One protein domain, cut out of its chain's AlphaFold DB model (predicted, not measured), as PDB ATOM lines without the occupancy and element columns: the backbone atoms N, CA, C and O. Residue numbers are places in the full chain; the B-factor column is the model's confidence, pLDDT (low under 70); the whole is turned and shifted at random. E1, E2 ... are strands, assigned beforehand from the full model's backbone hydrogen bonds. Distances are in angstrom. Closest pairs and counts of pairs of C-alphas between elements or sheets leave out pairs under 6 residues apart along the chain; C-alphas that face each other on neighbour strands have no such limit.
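What this domain is: This is residues 83 to 122 of the 345 residues of the protein "Calcineurin-like phosphoesterase" of Algibacter lectus (UniProt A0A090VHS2). With little regular structure, this is a small hairpin of two strands, E1 then E2, followed by a long loop, residues 100 to 122, that swings out and folds back to place residues 116 to 117 beside E2. The printed part has 40 residues with no named helix; the two strands are antiparallel, and the class is all strand, though the strands hold only 11 residues. It is compact, with a radius of gyration of the C-alphas of 9.6 A and spans of 25 by 19 by 11 A.

Where its parts are: E1, residues 84 to 89, begins at C-alpha 84 (44.095, 38.861, 11.713) and measures 13.2 A. E2, residues 95 to 99, measures 12.9 A and ends at C-alpha 99 (40.943, 36.902, 12.512).

How they stand to each other: E1 and E2 form a hairpin with a tight link, their directions at 150 degrees. N 96 and O 88 are within hydrogen-bond range at 2.8 A, as are N 85 and O 98 at 3.0 A. Residues 98 to 99 of E2 pair with residues 116 to 117, parallel.

The domain as a whole: The C-alphas farthest apart, of Gly 92 and Lys 103, are 26.6 A apart; those of Ala 83 and Lys 122 are 5.0 A apart. The printed part has no cut. Residue 108 is under 70 in pLDDT.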
ATOM      1  N   ALA A  83      41.241  41.958   9.138       93.81
ATOM      2  CA  ALA A  83      42.589  41.659   9.596       93.81
ATOM      3  C   ALA A  83      42.641  40.372  10.430       93.81
ATOM      4  O   ALA A  83      41.646  39.675  10.643       93.81
ATOM      5  N   GLY A  84      43.840  40.008  10.860       90.75
ATOM      6  CA  GLY A  84      44.095  38.861  11.713       90.75
ATOM      7  C   GLY A  84      45.583  38.575  11.798       90.75
ATOM      8  O   GLY A  84      46.359  39.057  10.970       90.75
ATOM      9  N   LYS A  85      45.964  37.796  12.804       88.19
ATOM     10  CA  LYS A  85      47.305  37.223  12.949       88.19
ATOM     11  C   LYS A  85      47.150  35.755  13.348       88.19
ATOM     12  O   LYS A  85      46.111  35.354  13.881       88.19
ATOM     13  N   THR A  86      48.144  34.944  13.019       87.38
ATOM     14  CA  THR A  86      48.091  33.489  13.221       87.38
ATOM     15  C   THR A  86      48.718  33.041  14.538       87.38
ATOM     16  O   THR A  86      48.586  31.882  14.903       87.38
ATOM     17  N   ASP A  87      49.379  33.953  15.241       85.25
ATOM     18  CA  ASP A  87      50.389  33.680  16.260       85.25
ATOM     19  C   ASP A  87      50.100  34.377  17.603       85.25
ATOM     20  O   ASP A  87      51.020  34.646  18.378       85.25
ATOM     21  N   PHE A  88      48.829  34.663  17.919       86.31
ATOM     22  CA  PHE A  88      48.484  35.133  19.265       86.31
ATOM     23  C   PHE A  88      48.818  34.056  20.306       86.31
ATOM     24  O   PHE A  88      48.788  32.862  20.014       86.31
ATOM     25  N   LEU A  89      49.109  34.466  21.542       85.94
ATOM     26  CA  LEU A  89      49.361  33.525  22.631       85.94
ATOM     27  C   LEU A  89      48.046  32.874  23.087       85.94
ATOM     28  O   LEU A  89      47.180  33.539  23.656       85.94
ATOM     29  N   GLY A  90      47.906  31.578  22.828       87.50
ATOM     30  CA  GLY A  90      46.767  30.750  23.207       87.50
ATOM     31  C   GLY A  90      46.993  29.916  24.469       87.50
ATOM     32  O   GLY A  90      48.002  30.026  25.172       87.50
ATOM     33  N   VAL A  91      46.022  29.046  24.755       87.38
ATOM     34  CA  VAL A  91      46.056  28.132  25.907       87.38
ATOM     35  C   VAL A  91      47.277  27.211  25.821       87.38
ATOM     36  O   VAL A  91      47.628  26.719  24.751       87.38
ATOM     37  N   GLY A  92      47.953  26.996  26.953       86.81
ATOM     38  CA  GLY A  92      49.158  26.161  27.014       86.81
ATOM     39  C   GLY A  92      50.362  26.736  26.257       86.81
ATOM     40  O   GLY A  92      51.299  25.998  25.971       86.81
ATOM     41  N   GLY A  93      50.336  28.027  25.904       83.56
ATOM     42  CA  GLY A  93      51.404  28.681  25.147       83.56
ATOM     43  C   GLY A  93      51.405  28.367  23.647       83.56
ATOM     44  O   GLY A  93      52.356  28.732  22.956       83.56
ATOM     45  N   GLN A  94      50.365  27.696  23.146       86.56
ATOM     46  CA  GLN A  94      50.205  27.398  21.722       86.56
ATOM     47  C   GLN A  94      49.844  28.654  20.924       86.56
ATOM     48  O   GLN A  94      49.311  29.620  21.468       86.56
ATOM     49  N   GLU A  95      50.112  28.636  19.622       88.19
ATOM     50  CA  GLU A  95      49.680  29.700  18.719       88.19
ATOM     51  C   GLU A  95      48.161  29.651  18.513       88.19
ATOM     52  O   GLU A  95      47.568  28.599  18.270       88.19
ATOM     53  N   GLN A  96      47.531  30.817  18.620       90.38
ATOM     54  CA  GLN A  96      46.108  31.026  18.432       90.38
ATOM     55  C   GLN A  96      45.890  31.937  17.226       90.38
ATOM     56  O   GLN A  96      46.242  33.117  17.231       90.38
ATOM     57  N   ILE A  97      45.215  31.410  16.209       91.56
ATOM     58  CA  ILE A  97      44.750  32.222  15.087       91.56
ATOM     59  C   ILE A  97      43.566  33.065  15.566       91.56
ATOM     60  O   ILE A  97      42.568  32.514  16.042       91.56
ATOM     61  N   ILE A  98      43.655  34.386  15.409       93.19
ATOM     62  CA  ILE A  98      42.527  35.304  15.610       93.19
ATOM     63  C   ILE A  98      42.391  36.170  14.361       93.19
ATOM     64  O   ILE A  98      43.322  36.877  13.968       93.19
ATOM     65  N   THR A  99      41.224  36.126  13.724       95.06
ATOM     66  CA  THR A  99      40.943  36.902  12.512       95.06
ATOM     67  C   THR A  99      39.522  37.441  12.491       95.06
ATOM     68  O   THR A  99      38.636  36.915  13.150       95.06
ATOM     69  N   SER A 100      39.276  38.495  11.720       95.88
ATOM     70  CA  SER A 100      37.955  39.092  11.568       95.88
ATOM     71  C   SER A 100      37.090  38.464  10.482       95.88
ATOM     72  O   SER A 100      35.893  38.739  10.427       95.88
ATOM     73  N   SER A 101      37.660  37.596   9.643       94.06
ATOM     74  CA  SER A 101      36.944  36.968   8.535       94.06
ATOM     75  C   SER A 101      37.459  35.566   8.240       94.06
ATOM     76  O   SER A 101      38.666  35.342   8.180       94.06
ATOM     77  N   VAL A 102      36.537  34.643   7.943       89.31
ATOM     78  CA  VAL A 102      36.854  33.289   7.445       89.31
ATOM     79  C   VAL A 102      37.739  33.312   6.198       89.31
ATOM     80  O   VAL A 102      38.520  32.395   5.990       89.31
ATOM     81  N   LYS A 103      37.661  34.377   5.389       86.69
ATOM     82  CA  LYS A 103      38.447  34.525   4.152       86.69
ATOM     83  C   LYS A 103      39.952  34.644   4.405       86.69
ATOM     84  O   LYS A 103      40.732  34.474   3.476       86.69
ATOM     85  N   ASN A 104      40.346  34.973   5.633       80.69
ATOM     86  CA  ASN A 104      41.745  35.110   6.025       80.69
ATOM     87  C   ASN A 104      42.330  33.796   6.566       80.69
ATOM     88  O   ASN A 104      43.526  33.743   6.854       80.69
ATOM     89  N   LEU A 105      41.503  32.760   6.746       84.38
ATOM     90  CA  LEU A 105      41.961  31.459   7.212       84.38
ATOM     91  C   LEU A 105      42.662  30.718   6.070       84.38
ATOM     92  O   LEU A 105      42.166  30.663   4.945       84.38
ATOM     93  N   LYS A 106      43.820  30.145   6.389       76.25
ATOM     94  CA  LYS A 106      44.462  29.089   5.600       76.25
ATOM     95  C   LYS A 106      44.088  27.739   6.215       76.25
ATOM     96  O   LYS A 106      43.574  27.713   7.335       76.25
ATOM     97  N   ASP A 107      44.353  26.647   5.501       73.44
ATOM     98  CA  ASP A 107      44.121  25.298   6.022       73.44
ATOM     99  C   ASP A 107      44.820  25.128   7.378       73.44
ATOM    100  O   ASP A 107      46.016  25.395   7.517       73.44
ATOM    101  N   THR A 108      44.052  24.738   8.395       68.62
ATOM    102  CA  THR A 108      44.564  24.494   9.746       68.62
ATOM    103  C   THR A 108      45.166  23.100   9.811       68.62
ATOM    104  O   THR A 108      44.514  22.133   9.417       68.62
ATOM    105  N   ALA A 109      46.386  22.988  10.330       73.06
ATOM    106  CA  ALA A 109      47.041  21.700  10.523       73.06
ATOM    107  C   ALA A 109      46.471  20.956  11.743       73.06
ATOM    108  O   ALA A 109      45.973  21.569  12.691       73.06
ATOM    109  N   GLU A 110      46.575  19.627  11.735       74.56
ATOM    110  CA  GLU A 110      46.207  18.791  12.879       74.56
ATOM    111  C   GLU A 110      47.033  19.184  14.119       74.56
ATOM    112  O   GLU A 110      48.244  19.381  14.038       74.56
ATOM    113  N   GLY A 111      46.366  19.359  15.266       78.44
ATOM    114  CA  GLY A 111      46.995  19.816  16.512       78.44
ATOM    115  C   GLY A 111      47.016  21.335  16.736       78.44
ATOM    116  O   GLY A 111      47.459  21.767  17.798       78.44
ATOM    117  N   GLN A 112      46.517  22.154  15.800       85.00
ATOM    118  CA  GLN A 112      46.348  23.598  16.018       85.00
ATOM    119  C   GLN A 112      45.091  23.926  16.836       85.00
ATOM    120  O   GLN A 112      44.056  23.263  16.723       85.00
ATOM    121  N   LEU A 113      45.156  25.004  17.627       90.75
ATOM    122  CA  LEU A 113      43.975  25.561  18.286       90.75
ATOM    123  C   LEU A 113      42.942  26.016  17.248       90.75
ATOM    124  O   LEU A 113      43.281  26.568  16.198       90.75
ATOM    125  N   LYS A 114      41.656  25.832  17.569       92.12
ATOM    126  CA  LYS A 114      40.556  26.288  16.712       92.12
ATOM    127  C   LYS A 114      40.659  27.808  16.498       92.12
ATOM    128  O   LYS A 114      40.709  28.540  17.491       92.12
ATOM    129  N   PRO A 115      40.634  28.310  15.248       93.06
ATOM    130  CA  PRO A 115      40.673  29.745  14.994       93.06
ATOM    131  C   PRO A 115      39.514  30.494  15.659       93.06
ATOM    132  O   PRO A 115      38.365  30.046  15.624       93.06
ATOM    133  N   ILE A 116      39.809  31.669  16.216       94.75
ATOM    134  CA  ILE A 116      38.805  32.597  16.744       94.75
ATOM    135  C   ILE A 116      38.469  33.603  15.646       94.75
ATOM    136  O   ILE A 116      39.343  34.316  15.146       94.75
ATOM    137  N   ILE A 117      37.190  33.674  15.283       96.00
ATOM    138  CA  ILE A 117      36.694  34.611  14.276       96.00
ATOM    139  C   ILE A 117      35.930  35.719  14.992       96.00
ATOM    140  O   ILE A 117      34.875  35.472  15.571       96.00
ATOM    141  N   THR A 118      36.468  36.936  14.978       96.38
ATOM    142  CA  THR A 118      35.875  38.084  15.667       96.38
ATOM    143  C   THR A 118      36.146  39.392  14.938       96.38
ATOM    144  O   THR A 118      37.280  39.723  14.600       96.38
ATOM    145  N   SER A 119      35.103  40.202  14.754       96.50
ATOM    146  CA  SER A 119      35.234  41.560  14.221       96.50
ATOM    147  C   SER A 119      36.087  42.473  15.100       96.50
ATOM    148  O   SER A 119      36.527  43.512  14.625       96.50
ATOM    149  N   GLU A 120      36.339  42.093  16.355       95.94
ATOM    150  CA  GLU A 120      37.107  42.889  17.310       95.94
ATOM    151  C   GLU A 120      38.603  43.012  16.970       95.94
ATOM    152  O   GLU A 120      39.286  43.831  17.578       95.94
ATOM    153  N   ILE A 121      39.101  42.236  15.996       95.19
ATOM    154  CA  ILE A 121      40.481  42.318  15.489       95.19
ATOM    155  C   ILE A 121      40.583  43.003  14.116       95.19
ATOM    156  O   ILE A 121      41.655  43.019  13.513       95.19
ATOM    157  N   LYS A 122      39.480  43.571  13.601       96.88
ATOM    158  CA  LYS A 122      39.542  44.454  12.425       96.88
ATOM    159  C   LYS A 122      40.481  45.619  12.703       96.88
ATOM    160  O   LYS A 122      40.691  45.983  13.852       96.88
TER     161      LYS A 122